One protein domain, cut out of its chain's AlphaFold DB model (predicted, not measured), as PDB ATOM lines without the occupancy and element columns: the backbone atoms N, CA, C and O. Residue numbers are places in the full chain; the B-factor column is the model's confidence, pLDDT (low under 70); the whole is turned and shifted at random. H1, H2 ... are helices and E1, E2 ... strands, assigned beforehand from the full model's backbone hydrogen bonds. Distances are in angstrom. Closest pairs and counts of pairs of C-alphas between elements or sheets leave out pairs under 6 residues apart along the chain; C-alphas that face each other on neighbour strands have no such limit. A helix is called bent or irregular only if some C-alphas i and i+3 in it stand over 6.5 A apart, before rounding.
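Overview. This is residues 277 to 392 of the 1115 residues of an uncharacterized protein of Bacteroidetes bacterium (UniProt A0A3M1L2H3). Helix H3 sits in the middle of roughly side-by-side helices, with the helical hairpin H1 and H2 on one side, where H1 packs on it, and H4 and H5 on the other. A small strand hairpin, E1 and E2, lies beyond H5 at the end away from H1, with E1 packed on H5. The 116 printed residues hold five named helices and three named strands in the order H1 H2 H3 H4 E1 E2 H5 E3; the two-stranded sheet is antiparallel, and the class is mostly helix. The whole is compact, with a radius of gyration of the C-alphas of 13.8 A and spans of 43 by 33 by 20 A.

Along the chain. Find C-alpha 285 at (19.095, -38.993, -6.593), where H1 begins and runs to residue 293, 12.4 A. H2, residues 300 to 311, is 17.9 A long, H3, residues 317 to 330, 20.3 A, and H4, residues 338 to 349, 16.6 A. E1, residues 351 to 357, spans 17.7 A; E2 is residues 360 to 362. H5, residues 371 to 387, spans 24.6 A with a kink of 35 degrees near residue 381. H2 and H5 are irregular: C-alphas 301 and 304 are 7.4 A apart, and 383 and 386 are 7.7 A. E3, residues 388 to 391, ends at C-alpha 391, (25.727, -21.955, -5.406).

Arrangement. Start at the hub, H3. It touches H1 at a shallow tilt of 10 degrees, the same way, closest at the C-alphas of Gly 290 and Tyr 321, 5.5 A. H3 touches H5 at 4 degrees, a shallow tilt, opposite ways, closest at C-alphas 327 and 374, 5.1 A. H3 and H4 form a helical hairpin, closest at C-alphas 326 and 338, 4.3 A. H1 and H2 form another, closest at C-alphas 289 and 310, 5.5 A. In the hairpin E1 and E2, N 357 and O 360 are within hydrogen-bond range at 2.9 A. The closest C-alphas of E1 and H5 are those of Gly 357 and Ala 373, 4.1 A. E3 pairs with no named strand, and H5 and E3 meet only through their link. Every O i to N i+4 pair is within range in H1, H3 and H4; H2 has 6 of 8 and H5 11 of 13.

Size, cuts and confidence. Look for the two farthest C-alphas at Ser 280 and Gly 360, 43.7 A apart. The printed part has no cut, and no link is long. Mean pLDDT of the printed part is 88.9; residue 333 is under 70.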
ATOM      1  N   PHE A 277      13.799 -50.612  -1.698       89.19
ATOM      2  CA  PHE A 277      13.999 -49.902  -2.958       89.19
ATOM      3  C   PHE A 277      15.440 -49.419  -3.079       89.19
ATOM      4  O   PHE A 277      16.092 -49.126  -2.083       89.19
ATOM      5  N   ARG A 278      15.931 -49.313  -4.317       88.56
ATOM      6  CA  ARG A 278      17.320 -48.949  -4.611       88.56
ATOM      7  C   ARG A 278      17.402 -47.587  -5.278       88.56
ATOM      8  O   ARG A 278      16.483 -47.186  -5.991       88.56
ATOM      9  N   LYS A 279      18.550 -46.922  -5.126       89.69
ATOM     10  CA  LYS A 279      18.839 -45.624  -5.760       89.69
ATOM     11  C   LYS A 279      18.637 -45.639  -7.280       89.69
ATOM     12  O   LYS A 279      18.183 -44.652  -7.841       89.69
ATOM     13  N   SER A 280      18.896 -46.772  -7.937       88.12
ATOM     14  CA  SER A 280      18.707 -46.953  -9.383       88.12
ATOM     15  C   SER A 280      17.247 -46.947  -9.853       88.12
ATOM     16  O   SER A 280      17.013 -46.891 -11.056       88.12
ATOM     17  N   PHE A 281      16.262 -47.013  -8.949       91.62
ATOM     18  CA  PHE A 281      14.836 -46.956  -9.304       91.62
ATOM     19  C   PHE A 281      14.324 -45.523  -9.514       91.62
ATOM     20  O   PHE A 281      13.168 -45.338  -9.884       91.62
ATOM     21  N   PHE A 282      15.162 -44.513  -9.266       91.12
ATOM     22  CA  PHE A 282      14.796 -43.100  -9.309       91.12
ATOM     23  C   PHE A 282      15.537 -42.403 -10.442       91.12
ATOM     24  O   PHE A 282      16.720 -42.654 -10.667       91.12
ATOM     25  N   GLN A 283      14.846 -41.497 -11.135       90.62
ATOM     26  CA  GLN A 283      15.455 -40.672 -12.179       90.62
ATOM     27  C   GLN A 283      16.476 -39.694 -11.587       90.62
ATOM     28  O   GLN A 283      17.557 -39.520 -12.147       90.62
ATOM     29  N   PHE A 284      16.147 -39.086 -10.443       92.19
ATOM     30  CA  PHE A 284      17.019 -38.150  -9.746       92.19
ATOM     31  C   PHE A 284      17.385 -38.679  -8.351       92.19
ATOM     32  O   PHE A 284      16.500 -39.108  -7.604       92.19
ATOM     33  N   PRO A 285      18.666 -38.608  -7.940       93.19
ATOM     34  CA  PRO A 285      19.095 -38.993  -6.593       93.19
ATOM     35  C   PRO A 285      18.340 -38.283  -5.463       93.19
ATOM     36  O   PRO A 285      18.134 -38.877  -4.409       93.19
ATOM     37  N   VAL A 286      17.912 -37.036  -5.681       94.38
ATOM     38  CA  VAL A 286      17.151 -36.248  -4.697       94.38
ATOM     39  C   VAL A 286      15.833 -36.927  -4.321       94.38
ATOM     40  O   VAL A 286      15.466 -36.926  -3.153       94.38
ATOM     41  N   ASP A 287      15.172 -37.589  -5.275       93.62
ATOM     42  CA  ASP A 287      13.896 -38.272  -5.044       93.62
ATOM     43  C   ASP A 287      14.096 -39.558  -4.234       93.62
ATOM     44  O   ASP A 287      13.270 -39.911  -3.391       93.62
ATOM     45  N   TYR A 288      15.228 -40.239  -4.449       94.25
ATOM     46  CA  TYR A 288      15.630 -41.394  -3.648       94.25
ATOM     47  C   TYR A 288      15.850 -40.997  -2.184       94.25
ATOM     48  O   TYR A 288      15.252 -41.601  -1.293       94.25
ATOM     49  N   TYR A 289      16.654 -39.959  -1.927       93.69
ATOM     50  CA  TYR A 289      16.906 -39.488  -0.562       93.69
ATOM     51  C   TYR A 289      15.662 -38.850   0.071       93.69
ATOM     52  O   TYR A 289      15.408 -39.077   1.248       93.69
ATOM     53  N   GLY A 290      14.827 -38.149  -0.701       91.38
ATOM     54  CA  GLY A 290      13.532 -37.645  -0.238       91.38
ATOM     55  C   GLY A 290      12.585 -38.770   0.192       91.38
ATOM     56  O   GLY A 290      11.943 -38.680   1.241       91.38
ATOM     57  N   LYS A 291      12.546 -39.881  -0.560       89.50
ATOM     58  CA  LYS A 291      11.775 -41.073  -0.174       89.50
ATOM     59  C   LYS A 291      12.343 -41.752   1.069       89.50
ATOM     60  O   LYS A 291      11.562 -42.175   1.921       89.50
ATOM     61  N   LEU A 292      13.670 -41.869   1.172       90.12
ATOM     62  CA  LEU A 292      14.319 -42.384   2.378       90.12
ATOM     63  C   LEU A 292      13.925 -41.541   3.589       90.12
ATOM     64  O   LEU A 292      13.453 -42.120   4.561       90.12
ATOM     65  N   LEU A 293      14.022 -40.209   3.481       87.88
ATOM     66  CA  LEU A 293      13.686 -39.251   4.540       87.88
ATOM     67  C   LEU A 293      12.246 -39.449   5.032       87.88
ATOM     68  O   LEU A 293      11.990 -39.510   6.230       87.88
ATOM     69  N   GLY A 294      11.313 -39.689   4.106       81.88
ATOM     70  CA  GLY A 294       9.923 -40.003   4.431       81.88
ATOM     71  C   GLY A 294       9.685 -41.339   5.157       81.88
ATOM     72  O   GLY A 294       8.567 -41.576   5.618       81.88
ATOM     73  N   ARG A 295      10.691 -42.213   5.274       81.31
ATOM     74  CA  ARG A 295      10.617 -43.521   5.956       81.31
ATOM     75  C   ARG A 295      11.642 -43.679   7.088       81.31
ATOM     76  O   ARG A 295      11.825 -44.786   7.598       81.31
ATOM     77  N   VAL A 296      12.310 -42.596   7.487       76.38
ATOM     78  CA  VAL A 296      13.342 -42.610   8.541       76.38
ATOM     79  C   VAL A 296      12.778 -42.946   9.919       76.38
ATOM     80  O   VAL A 296      13.513 -43.466  10.748       76.38
ATOM     81  N   GLU A 297      11.479 -42.753  10.153       71.12
ATOM     82  CA  GLU A 297      10.819 -43.076  11.430       71.12
ATOM     83  C   GLU A 297      11.075 -44.528  11.879       71.12
ATOM     84  O   GLU A 297      11.220 -44.799  13.068       71.12
ATOM     85  N   SER A 298      11.218 -45.464  10.935       70.38
ATOM     86  CA  SER A 298      11.551 -46.864  11.236       70.38
ATOM     87  C   SER A 298      13.051 -47.117  11.463       70.38
ATOM     88  O   SER A 298      13.422 -48.185  11.946       70.38
ATOM     89  N   ASN A 299      13.924 -46.167  11.107       80.12
ATOM     90  CA  ASN A 299      15.386 -46.274  11.179       80.12
ATOM     91  C   ASN A 299      16.068 -44.936  11.589       80.12
ATOM     92  O   ASN A 299      16.784 -44.345  10.772       80.12
ATOM     93  N   PRO A 300      15.912 -44.454  12.841       79.38
ATOM     94  CA  PRO A 300      16.374 -43.115  13.250       79.38
ATOM     95  C   PRO A 300      17.883 -42.864  13.086       79.38
ATOM     96  O   PRO A 300      18.309 -41.744  12.825       79.38
ATOM     97  N   TRP A 301      18.717 -43.908  13.166       83.31
ATOM     98  CA  TRP A 301      20.179 -43.785  13.026       83.31
ATOM     99  C   TRP A 301      20.639 -43.349  11.624       83.31
ATOM    100  O   TRP A 301      21.803 -42.995  11.441       83.31
ATOM    101  N   ILE A 302      19.740 -43.389  10.636       88.06
ATOM    102  CA  ILE A 302      20.011 -43.077   9.230       88.06
ATOM    103  C   ILE A 302      19.677 -41.607   8.898       88.06
ATOM    104  O   ILE A 302      20.224 -41.055   7.942       88.06
ATOM    105  N   GLU A 303      18.826 -40.951   9.696       86.81
ATOM    106  CA  GLU A 303      18.232 -39.630   9.425       86.81
ATOM    107  C   GLU A 303      19.244 -38.583   8.970       86.81
ATOM    108  O   GLU A 303      19.154 -38.029   7.874       86.81
ATOM    109  N   ARG A 304      20.266 -38.375   9.801       85.25
ATOM    110  CA  ARG A 304      21.330 -37.404   9.562       85.25
ATOM    111  C   ARG A 304      22.032 -37.653   8.230       85.25
ATOM    112  O   ARG A 304      22.283 -36.723   7.472       85.25
ATOM    113  N   ASN A 305      22.361 -38.911   7.941       88.69
ATOM    114  CA  ASN A 305      23.054 -39.256   6.705       88.69
ATOM    115  C   ASN A 305      22.173 -39.027   5.484       88.69
ATOM    116  O   ASN A 305      22.704 -38.595   4.464       88.69
ATOM    117  N   VAL A 306      20.862 -39.265   5.592       91.69
ATOM    118  CA  VAL A 306      19.911 -38.958   4.518       91.69
ATOM    119  C   VAL A 306      19.828 -37.460   4.284       91.69
ATOM    120  O   VAL A 306      19.880 -37.057   3.131       91.69
ATOM    121  N   LEU A 307      19.728 -36.641   5.334       90.75
ATOM    122  CA  LEU A 307      19.679 -35.179   5.206       90.75
ATOM    123  C   LEU A 307      20.929 -34.636   4.511       90.75
ATOM    124  O   LEU A 307      20.837 -33.864   3.560       90.75
ATOM    125  N   GLU A 308      22.105 -35.083   4.932       89.31
ATOM    126  CA  GLU A 308      23.356 -34.633   4.328       89.31
ATOM    127  C   GLU A 308      23.556 -35.181   2.902       89.31
ATOM    128  O   GLU A 308      24.020 -34.459   2.020       89.31
ATOM    129  N   ASP A 309      23.182 -36.439   2.630       92.25
ATOM    130  CA  ASP A 309      23.211 -36.988   1.266       92.25
ATOM    131  C   ASP A 309      22.158 -36.313   0.360       92.25
ATOM    132  O   ASP A 309      22.401 -36.152  -0.836       92.25
ATOM    133  N   LEU A 310      21.023 -35.870   0.918       93.88
ATOM    134  CA  LEU A 310      20.001 -35.073   0.233       93.88
ATOM    135  C   LEU A 310      20.557 -33.695  -0.142       93.88
ATOM    136  O   LEU A 310      20.435 -33.297  -1.302       93.88
ATOM    137  N   LYS A 311      21.220 -33.003   0.795       92.19
ATOM    138  CA  LYS A 311      21.902 -31.725   0.539       92.19
ATOM    139  C   LYS A 311      22.934 -31.863  -0.577       92.19
ATOM    140  O   LYS A 311      22.912 -31.084  -1.523       92.19
ATOM    141  N   ALA A 312      23.764 -32.907  -0.519       91.50
ATOM    142  CA  ALA A 312      24.824 -33.191  -1.490       91.50
ATOM    143  C   ALA A 312      24.321 -33.506  -2.912       91.50
ATOM    144  O   ALA A 312      25.121 -33.605  -3.840       91.50
ATOM    145  N   THR A 313      23.008 -33.666  -3.121       93.69
ATOM    146  CA  THR A 313      22.453 -33.752  -4.481       93.69
ATOM    147  C   THR A 313      22.459 -32.415  -5.216       93.69
ATOM    148  O   THR A 313      22.286 -32.419  -6.433       93.69
ATOM    149  N   HIS A 314      22.612 -31.296  -4.491       95.44
ATOM    150  CA  HIS A 314      22.572 -29.922  -5.008       95.44
ATOM    151  C   HIS A 314      21.288 -29.607  -5.803       95.44
ATOM    152  O   HIS A 314      21.216 -28.633  -6.550       95.44
ATOM    153  N   HIS A 315      20.247 -30.432  -5.655       95.81
ATOM    154  CA  HIS A 315      19.007 -30.309  -6.405       95.81
ATOM    155  C   HIS A 315      17.969 -29.534  -5.576       95.81
ATOM    156  O   HIS A 315      17.668 -29.954  -4.455       95.81
ATOM    157  N   PRO A 316      17.344 -28.463  -6.104       95.00
ATOM    158  CA  PRO A 316      16.482 -27.566  -5.323       95.00
ATOM    159  C   PRO A 316      15.273 -28.252  -4.674       95.00
ATOM    160  O   PRO A 316      14.857 -27.883  -3.580       95.00
ATOM    161  N   ARG A 317      14.750 -29.318  -5.295       95.19
ATOM    162  CA  ARG A 317      13.698 -30.185  -4.721       95.19
ATOM    163  C   ARG A 317      14.021 -30.727  -3.315       95.19
ATOM    164  O   ARG A 317      13.104 -31.086  -2.582       95.19
ATOM    165  N   ALA A 318      15.290 -30.745  -2.901       95.88
ATOM    166  CA  ALA A 318      15.677 -31.023  -1.519       95.88
ATOM    167  C   ALA A 318      14.962 -30.106  -0.507       95.88
ATOM    168  O   ALA A 318      14.542 -30.581   0.547       95.88
ATOM    169  N   LEU A 319      14.754 -28.827  -0.846       95.56
ATOM    170  CA  LEU A 319      14.033 -27.856  -0.012       95.56
ATOM    171  C   LEU A 319      12.564 -28.263   0.165       95.56
ATOM    172  O   LEU A 319      12.040 -28.245   1.272       95.56
ATOM    173  N   PHE A 320      11.907 -28.741  -0.895       95.38
ATOM    174  CA  PHE A 320      10.554 -29.288  -0.781       95.38
ATOM    175  C   PHE A 320      10.499 -30.514   0.145       95.38
ATOM    176  O   PHE A 320       9.631 -30.587   1.015       95.38
ATOM    177  N   TYR A 321      11.438 -31.457   0.012       95.12
ATOM    178  CA  TYR A 321      11.480 -32.637   0.885       95.12
ATOM    179  C   TYR A 321      11.725 -32.293   2.354       95.12
ATOM    180  O   TYR A 321      11.196 -32.969   3.236       95.12
ATOM    181  N   LEU A 322      12.489 -31.237   2.621       93.62
ATOM    182  CA  LEU A 322      12.728 -30.750   3.971       93.62
ATOM    183  C   LEU A 322      11.483 -30.051   4.544       93.62
ATOM    184  O   LEU A 322      11.086 -30.332   5.673       93.62
ATOM    185  N   ALA A 323      10.781 -29.246   3.739       94.38
ATOM    186  CA  ALA A 323       9.492 -28.655   4.114       94.38
ATOM    187  C   ALA A 323       8.406 -29.714   4.367       94.38
ATOM    188  O   ALA A 323       7.577 -29.564   5.267       94.38
ATOM    189  N   ALA A 324       8.439 -30.825   3.627       93.06
ATOM    190  CA  ALA A 324       7.588 -31.980   3.887       93.06
ATOM    191  C   ALA A 324       7.838 -32.595   5.275       93.06
ATOM    192  O   ALA A 324       6.879 -33.039   5.910       93.06
ATOM    193  N   GLN A 325       9.082 -32.589   5.771       91.38
ATOM    194  CA  GLN A 325       9.378 -33.044   7.134       91.38
ATOM    195  C   GLN A 325       8.862 -32.073   8.194       91.38
ATOM    196  O   GLN A 325       8.227 -32.539   9.135       91.38
ATOM    197  N   VAL A 326       9.014 -30.753   8.006       92.25
ATOM    198  CA  VAL A 326       8.400 -29.742   8.898       92.25
ATOM    199  C   VAL A 326       6.897 -30.004   9.037       92.25
ATOM    200  O   VAL A 326       6.358 -30.105  10.138       92.25
ATOM    201  N   PHE A 327       6.215 -30.199   7.905       91.69
ATOM    202  CA  PHE A 327       4.782 -30.479   7.884       91.69
ATOM    203  C   PHE A 327       4.413 -31.791   8.588       91.69
ATOM    204  O   PHE A 327       3.440 -31.832   9.341       91.69
ATOM    205  N   ARG A 328       5.173 -32.868   8.367       87.56
ATOM    206  CA  ARG A 328       4.916 -34.162   9.014       87.56
ATOM    207  C   ARG A 328       5.137 -34.116  10.517       87.56
ATOM    208  O   ARG A 328       4.262 -34.574  11.249       87.56
ATOM    209  N   ALA A 329       6.257 -33.543  10.947       87.69
ATOM    210  CA  ALA A 329       6.605 -33.360  12.348       87.69
ATOM    211  C   ALA A 329       5.526 -32.556  13.084       87.69
ATOM    212  O   ALA A 329       4.971 -33.046  14.061       87.69
ATOM    213  N   SER A 330       5.088 -31.418  12.523       87.50
ATOM    214  CA  SER A 330       4.043 -30.569  13.128       87.50
ATOM    215  C   SER A 330       2.685 -31.268  13.333       87.50
ATOM    216  O   SER A 330       1.852 -30.827  14.122       87.50
ATOM    217  N   ARG A 331       2.412 -32.367  12.612       82.19
ATOM    218  CA  ARG A 331       1.149 -33.126  12.706       82.19
ATOM    219  C   ARG A 331       1.264 -34.380  13.562       82.19
ATOM    220  O   ARG A 331       0.252 -35.068  13.759       82.19
ATOM    221  N   ASP A 332       2.456 -34.675  14.071       78.81
ATOM    222  CA  ASP A 332       2.675 -35.742  15.028       78.81
ATOM    223  C   ASP A 332       2.986 -35.186  16.423       78.81
ATOM    224  O   ASP A 332       4.107 -34.764  16.667       78.81
ATOM    225  N   PRO A 333       2.042 -35.246  17.382       69.25
ATOM    226  CA  PRO A 333       2.259 -34.725  18.735       69.25
ATOM    227  C   PRO A 333       3.413 -35.390  19.500       69.25
ATOM    228  O   PRO A 333       3.795 -34.912  20.563       69.25
ATOM    229  N   LEU A 334       3.901 -36.537  19.016       70.50
ATOM    230  CA  LEU A 334       5.027 -37.265  19.597       70.50
ATOM    231  C   LEU A 334       6.386 -36.820  19.031       70.50
ATOM    232  O   LEU A 334       7.413 -37.253  19.548       70.50
ATOM    233  N   ARG A 335       6.402 -35.978  17.989       74.81
ATOM    234  CA  ARG A 335       7.610 -35.405  17.383       74.81
ATOM    235  C   ARG A 335       7.726 -33.919  17.742       74.81
ATOM    236  O   ARG A 335       6.720 -33.228  17.848       74.81
ATOM    237  N   GLN A 336       8.958 -33.458  17.960       76.12
ATOM    238  CA  GLN A 336       9.306 -32.065  18.294       76.12
ATOM    239  C   GLN A 336      10.534 -31.615  17.483       76.12
ATOM    240  O   GLN A 336      11.523 -31.120  18.019       76.12
ATOM    241  N   ASP A 337      10.532 -31.941  16.195       85.00
ATOM    242  CA  ASP A 337      11.629 -31.688  15.265       85.00
ATOM    243  C   ASP A 337      11.210 -30.817  14.068       85.00
ATOM    244  O   ASP A 337      12.012 -30.601  13.156       85.00
ATOM    245  N   ALA A 338       9.994 -30.253  14.066       87.56
ATOM    246  CA  ALA A 338       9.543 -29.369  12.994       87.56
ATOM    247  C   ALA A 338      10.388 -28.086  12.944       87.56
ATOM    248  O   ALA A 338      10.819 -27.685  11.858       87.56
ATOM    249  N   ASP A 339      10.701 -27.499  14.105       89.31
ATOM    250  CA  ASP A 339      11.573 -26.321  14.201       89.31
ATOM    251  C   ASP A 339      13.004 -26.625  13.729       89.31
ATOM    252  O   ASP A 339      13.639 -25.805  13.058       89.31
ATOM    253  N   TYR A 340      13.504 -27.839  13.988       89.50
ATOM    254  CA  TYR A 340      14.811 -28.280  13.500       89.50
ATOM    255  C   TYR A 340      14.859 -28.298  11.966       89.50
ATOM    256  O   TYR A 340      15.746 -27.680  11.369       89.50
ATOM    257  N   PHE A 341      13.887 -28.929  11.302       91.00
ATOM    258  CA  PHE A 341      13.839 -28.950   9.836       91.00
ATOM    259  C   PHE A 341      13.604 -27.559   9.230       91.00
ATOM    260  O   PHE A 341      14.162 -27.253   8.172       91.00
ATOM    261  N   ALA A 342      12.837 -26.695   9.900       90.25
ATOM    262  CA  ALA A 342      12.648 -25.310   9.478       90.25
ATOM    263  C   ALA A 342      13.967 -24.519   9.542       90.25
ATOM    264  O   ALA A 342      14.322 -23.833   8.585       90.25
ATOM    265  N   SER A 343      14.763 -24.697  10.600       89.69
ATOM    266  CA  SER A 343      16.089 -24.070  10.709       89.69
ATOM    267  C   SER A 343      17.063 -24.536   9.614       89.69
ATOM    268  O   SER A 343      17.853 -23.746   9.084       89.69
ATOM    269  N   LEU A 344      16.975 -25.808   9.206       90.25
ATOM    270  CA  LEU A 344      17.744 -26.334   8.080       90.25
ATOM    271  C   LEU A 344      17.303 -25.701   6.754       90.25
ATOM    272  O   LEU A 344      18.167 -25.377   5.942       90.25
ATOM    273  N   LEU A 345      16.000 -25.469   6.540       91.88
ATOM    274  CA  LEU A 345      15.494 -24.760   5.354       91.88
ATOM    275  C   LEU A 345      16.051 -23.343   5.266       91.88
ATOM    276  O   LEU A 345      16.520 -22.932   4.203       91.88
ATOM    277  N   GLU A 346      16.033 -22.612   6.378       91.12
ATOM    278  CA  GLU A 346      16.595 -21.263   6.460       91.12
ATOM    279  C   GLU A 346      18.096 -21.272   6.153       91.12
ATOM    280  O   GLU A 346      18.578 -20.476   5.351       91.12
ATOM    281  N   THR A 347      18.831 -22.233   6.715       88.19
ATOM    282  CA  THR A 347      20.280 -22.370   6.508       88.19
ATOM    283  C   THR A 347      20.619 -22.757   5.065       88.19
ATOM    284  O   THR A 347      21.557 -22.223   4.475       88.19
ATOM    285  N   TRP A 348      19.865 -23.687   4.473       91.50
ATOM    286  CA  TRP A 348      20.113 -24.183   3.118       91.50
ATOM    287  C   TRP A 348      19.656 -23.209   2.038       91.50
ATOM    288  O   TRP A 348      20.172 -23.299   0.931       91.50
ATOM    289  N   SER A 349      18.724 -22.298   2.323       90.19
ATOM    290  CA  SER A 349      18.244 -21.295   1.358       90.19
ATOM    291  C   SER A 349      18.772 -19.878   1.610       90.19
ATOM    292  O   SER A 349      18.688 -19.020   0.732       90.19
ATOM    293  N   GLY A 350      19.294 -19.599   2.809       87.12
ATOM    294  CA  GLY A 350      19.669 -18.253   3.252       87.12
ATOM    295  C   GLY A 350      18.487 -17.280   3.355       87.12
ATOM    296  O   GLY A 350      18.698 -16.067   3.316       87.12
ATOM    297  N   GLN A 351      17.251 -17.783   3.417       88.19
ATOM    298  CA  GLN A 351      16.024 -16.986   3.418       88.19
ATOM    299  C   GLN A 351      15.074 -17.466   4.513       88.19
ATOM    300  O   GLN A 351      14.902 -18.668   4.712       88.19
ATOM    301  N   ARG A 352      14.390 -16.524   5.162       89.56
ATOM    302  CA  ARG A 352      13.204 -16.803   5.974       89.56
ATOM    303  C   ARG A 352      11.947 -16.544   5.163       89.56
ATOM    304  O   ARG A 352      11.813 -15.498   4.527       89.56
ATOM    305  N   VAL A 353      11.018 -17.494   5.199       91.31
ATOM    306  CA  VAL A 353       9.739 -17.389   4.491       91.31
ATOM    307  C   VAL A 353       8.666 -16.981   5.490       91.31
ATOM    308  O   VAL A 353       8.276 -17.759   6.359       91.31
ATOM    309  N   ARG A 354       8.161 -15.758   5.353       92.81
ATOM    310  CA  ARG A 354       7.012 -15.282   6.121       92.81
ATOM    311  C   ARG A 354       5.750 -15.895   5.570       92.81
ATOM    312  O   ARG A 354       5.446 -15.718   4.395       92.81
ATOM    313  N   VAL A 355       4.999 -16.565   6.432       92.94
ATOM    314  CA  VAL A 355       3.722 -17.190   6.087       92.94
ATOM    315  C   VAL A 355       2.678 -16.883   7.150       92.94
ATOM    316  O   VAL A 355       2.997 -16.472   8.267       92.94
ATOM    317  N   GLU A 356       1.408 -17.055   6.798       92.50
ATOM    318  CA  GLU A 356       0.311 -16.931   7.754       92.50
ATOM    319  C   GLU A 356       0.255 -18.172   8.659       92.50
ATOM    320  O   GLU A 356       0.204 -19.300   8.169       92.50
ATOM    321  N   GLY A 357       0.270 -17.950   9.972       89.31
ATOM    322  CA  GLY A 357       0.144 -18.963  11.019       89.31
ATOM    323  C   GLY A 357      -0.930 -18.586  12.042       89.31
ATOM    324  O   GLY A 357      -1.626 -17.577  11.907       89.31
ATOM    325  N   THR A 358      -1.032 -19.365  13.112       86.06
ATOM    326  CA  THR A 358      -1.819 -19.034  14.310       86.06
ATOM    327  C   THR A 358      -1.315 -17.763  15.007       86.06
ATOM    328  O   THR A 358      -2.120 -17.011  15.555       86.06
ATOM    329  N   ALA A 359      -0.012 -17.472  14.907       81.19
ATOM    330  CA  ALA A 359       0.618 -16.238  15.390       81.19
ATOM    331  C   ALA A 359       0.481 -15.040  14.419       81.19
ATOM    332  O   ALA A 359       1.031 -13.965  14.667       81.19
ATOM    333  N   GLY A 360      -0.249 -15.197  13.308       89.31
ATOM    334  CA  GLY A 360      -0.396 -14.184  12.262       89.31
ATOM    335  C   GLY A 360       0.661 -14.298  11.159       89.31
ATOM    336  O   GLY A 360       1.201 -15.370  10.904       89.31
ATOM    337  N   PHE A 361       0.926 -13.199  10.448       90.31
ATOM    338  CA  PHE A 361       1.813 -13.175   9.277       90.31
ATOM    339  C   PHE A 361       3.258 -12.789   9.654       90.31
ATOM    340  O   PHE A 361       3.634 -11.612   9.636       90.31
ATOM    341  N   THR A 362       4.068 -13.790  10.011       87.25
ATOM    342  CA  THR A 362       5.441 -13.642  10.534       87.25
ATOM    343  C   THR A 362       6.380 -14.727   9.982       87.25
ATOM    344  O   THR A 362       5.922 -15.691   9.371       87.25
ATOM    345  N   ALA A 363       7.692 -14.544  10.153       79.19
ATOM    346  CA  ALA A 363       8.723 -15.554   9.885       79.19
ATOM    347  C   ALA A 363       9.107 -16.349  11.145       79.19
ATOM    348  O   ALA A 363       9.686 -17.419  11.034       79.19
ATOM    349  N   ALA A 364       8.792 -15.842  12.341       82.75
ATOM    350  CA  ALA A 364       9.200 -16.427  13.620       82.75
ATOM    351  C   ALA A 364       8.116 -17.351  14.201       82.75
ATOM    352  O   ALA A 364       7.596 -17.098  15.288       82.75
ATOM    353  N   HIS A 365       7.723 -18.374  13.444       85.62
ATOM    354  CA  HIS A 365       6.782 -19.392  13.921       85.62
ATOM    355  C   HIS A 365       7.508 -20.476  14.723       85.62
ATOM    356  O   HIS A 365       8.628 -20.842  14.380       85.62
ATOM    357  N   HIS A 366       6.836 -21.015  15.741       88.81
ATOM    358  CA  HIS A 366       7.185 -22.296  16.360       88.81
ATOM    359  C   HIS A 366       6.383 -23.389  15.651       88.81
ATOM    360  O   HIS A 366       5.205 -23.607  15.938       88.81
ATOM    361  N   PHE A 367       6.989 -24.027  14.655       87.94
ATOM    362  CA  PHE A 367       6.342 -24.980  13.756       87.94
ATOM    363  C   PHE A 367       5.916 -26.274  14.452       87.94
ATOM    364  O   PHE A 367       4.996 -26.933  13.967       87.94
ATOM    365  N   ASP A 368       6.519 -26.612  15.594       85.44
ATOM    366  CA  ASP A 368       6.056 -27.721  16.438       85.44
ATOM    367  C   ASP A 368       4.658 -27.452  17.033       85.44
ATOM    368  O   ASP A 368       3.891 -28.382  17.281       85.44
ATOM    369  N   GLU A 369       4.288 -26.178  17.206       86.12
ATOM    370  CA  GLU A 369       3.006 -25.750  17.784       86.12
ATOM    371  C   GLU A 369       2.041 -25.146  16.748       86.12
ATOM    372  O   GLU A 369       0.849 -24.986  17.030       86.12
ATOM    373  N   ASP A 370       2.519 -24.862  15.530       88.75
ATOM    374  CA  ASP A 370       1.743 -24.226  14.461       88.75
ATOM    375  C   ASP A 370       1.673 -25.063  13.161       88.75
ATOM    376  O   ASP A 370       2.327 -24.757  12.153       88.75
ATOM    377  N   PRO A 371       0.803 -26.093  13.114       86.50
ATOM    378  CA  PRO A 371       0.605 -26.904  11.911       86.50
ATOM    379  C   PRO A 371       0.048 -26.112  10.718       86.50
ATOM    380  O   PRO A 371       0.133 -26.564   9.572       86.50
ATOM    381  N   PHE A 372      -0.565 -24.946  10.966       89.25
ATOM    382  CA  PHE A 372      -1.101 -24.090   9.910       89.25
ATOM    383  C   PHE A 372       0.025 -23.331   9.200       89.25
ATOM    384  O   PHE A 372       0.088 -23.352   7.967       89.25
ATOM    385  N   ALA A 373       0.960 -22.757   9.963       91.38
ATOM    386  CA  ALA A 373       2.189 -22.181   9.429       91.38
ATOM    387  C   ALA A 373       3.021 -23.238   8.688       91.38
ATOM    388  O   ALA A 373       3.473 -22.981   7.572       91.38
ATOM    389  N   ALA A 374       3.151 -24.451   9.240       91.94
ATOM    390  CA  ALA A 374       3.882 -25.549   8.600       91.94
ATOM    391  C   ALA A 374       3.286 -25.948   7.236       91.94
ATOM    392  O   ALA A 374       4.021 -26.177   6.273       91.94
ATOM    393  N   LEU A 375       1.952 -25.978   7.111       91.81
ATOM    394  CA  LEU A 375       1.285 -26.218   5.828       91.81
ATOM    395  C   LEU A 375       1.555 -25.096   4.818       91.81
ATOM    396  O   LEU A 375       1.795 -25.366   3.641       91.81
ATOM    397  N   ASN A 376       1.503 -23.838   5.250       93.44
ATOM    398  CA  ASN A 376       1.755 -22.705   4.364       93.44
ATOM    399  C   ASN A 376       3.230 -22.627   3.934       93.44
ATOM    400  O   ASN A 376       3.508 -22.336   2.770       93.44
ATOM    401  N   LEU A 377       4.160 -22.987   4.820       94.19
ATOM    402  CA  LEU A 377       5.573 -23.156   4.486       94.19
ATOM    403  C   LEU A 377       5.771 -24.267   3.441       94.19
ATOM    404  O   LEU A 377       6.483 -24.068   2.457       94.19
ATOM    405  N   LEU A 378       5.094 -25.411   3.606       95.06
ATOM    406  CA  LEU A 378       5.108 -26.499   2.625       95.06
ATOM    407  C   LEU A 378       4.584 -26.044   1.256       95.06
ATOM    408  O   LEU A 378       5.210 -26.349   0.246       95.06
ATOM    409  N   ARG A 379       3.465 -25.310   1.210       94.50
ATOM    410  CA  ARG A 379       2.887 -24.782  -0.042       94.50
ATOM    411  C   ARG A 379       3.846 -23.862  -0.787       94.50
ATOM    412  O   ARG A 379       3.963 -23.968  -2.007       94.50
ATOM    413  N   TYR A 380       4.545 -22.991  -0.055       94.75
ATOM    414  CA  TYR A 380       5.562 -22.123  -0.640       94.75
ATOM    415  C   TYR A 380       6.653 -22.964  -1.299       94.75
ATOM    416  O   TYR A 380       6.868 -22.861  -2.504       94.75
ATOM    417  N   TRP A 381       7.291 -23.857  -0.537       94.94
ATOM    418  CA  TRP A 381       8.392 -24.655  -1.067       94.94
ATOM    419  C   TRP A 381       7.952 -25.593  -2.184       94.94
ATOM    420  O   TRP A 381       8.701 -25.742  -3.136       94.94
ATOM    421  N   ALA A 382       6.745 -26.156  -2.129       93.69
ATOM    422  CA  ALA A 382       6.182 -26.978  -3.200       93.69
ATOM    423  C   ALA A 382       6.047 -26.224  -4.532       93.69
ATOM    424  O   ALA A 382       6.263 -26.813  -5.586       93.69
ATOM    425  N   SER A 383       5.729 -24.928  -4.479       93.06
ATOM    426  CA  SER A 383       5.506 -24.095  -5.669       93.06
ATOM    427  C   SER A 383       6.768 -23.364  -6.145       93.06
ATOM    428  O   SER A 383       6.858 -23.013  -7.317       93.06
ATOM    429  N   HIS A 384       7.735 -23.134  -5.249       93.69
ATOM    430  CA  HIS A 384       8.876 -22.242  -5.484       93.69
ATOM    431  C   HIS A 384      10.251 -22.902  -5.366       93.69
ATOM    432  O   HIS A 384      11.251 -22.224  -5.581       93.69
ATOM    433  N   TYR A 385      10.365 -24.200  -5.047       93.56
ATOM    434  CA  TYR A 385      11.691 -24.827  -4.948       93.56
ATOM    435  C   TYR A 385      12.493 -24.663  -6.255       93.56
ATOM    436  O   TYR A 385      13.680 -24.353  -6.200       93.56
ATOM    437  N   ASP A 386      11.852 -24.774  -7.425       93.31
ATOM    438  CA  ASP A 386      12.499 -24.638  -8.742       93.31
ATOM    439  C   ASP A 386      12.989 -23.209  -9.062       93.31
ATOM    440  O   ASP A 386      13.780 -23.029  -9.995       93.31
ATOM    441  N   ASP A 387      12.611 -22.200  -8.269       93.12
ATOM    442  CA  ASP A 387      13.136 -20.829  -8.374       93.12
ATOM    443  C   ASP A 387      14.550 -20.691  -7.782       93.12
ATOM    444  O   ASP A 387      15.210 -19.662  -7.961       93.12
ATOM    445  N   TYR A 388      15.038 -21.732  -7.103       93.94
ATOM    446  CA  TYR A 388      16.355 -21.776  -6.483       93.94
ATOM    447  C   TYR A 388      17.341 -22.619  -7.298       93.94
ATOM    448  O   TYR A 388      16.977 -23.540  -8.032       93.94
ATOM    449  N   GLU A 389      18.622 -22.306  -7.155       92.94
ATOM    450  CA  GLU A 389      19.739 -23.076  -7.699       92.94
ATOM    451  C   GLU A 389      20.854 -23.190  -6.665       92.94
ATOM    452  O   GLU A 389      20.939 -22.382  -5.746       92.94
ATOM    453  N   TRP A 390      21.685 -24.220  -6.778       91.31
ATOM    454  CA  TRP A 390      22.807 -24.406  -5.870       91.31
ATOM    455  C   TRP A 390      23.983 -23.501  -6.253       91.31
ATOM    456  O   TRP A 390      24.410 -23.500  -7.405       91.31
ATOM    457  N   ASP A 391      24.515 -22.766  -5.277       82.81
ATOM    458  CA  ASP A 391      25.727 -21.955  -5.406       82.81
ATOM    459  C   ASP A 391      26.875 -22.665  -4.673       82.81
ATOM    460  O   ASP A 391      26.911 -22.702  -3.440       82.81
ATOM    461  N   ASP A 392      27.819 -23.235  -5.432       76.38
ATOM    462  CA  ASP A 392      28.989 -23.934  -4.880       76.38
ATOM    463  C   ASP A 392      29.901 -23.006  -4.061       76.38
ATOM    464  O   ASP A 392      30.539 -23.452  -3.107       76.38
TER     465      ASP A 392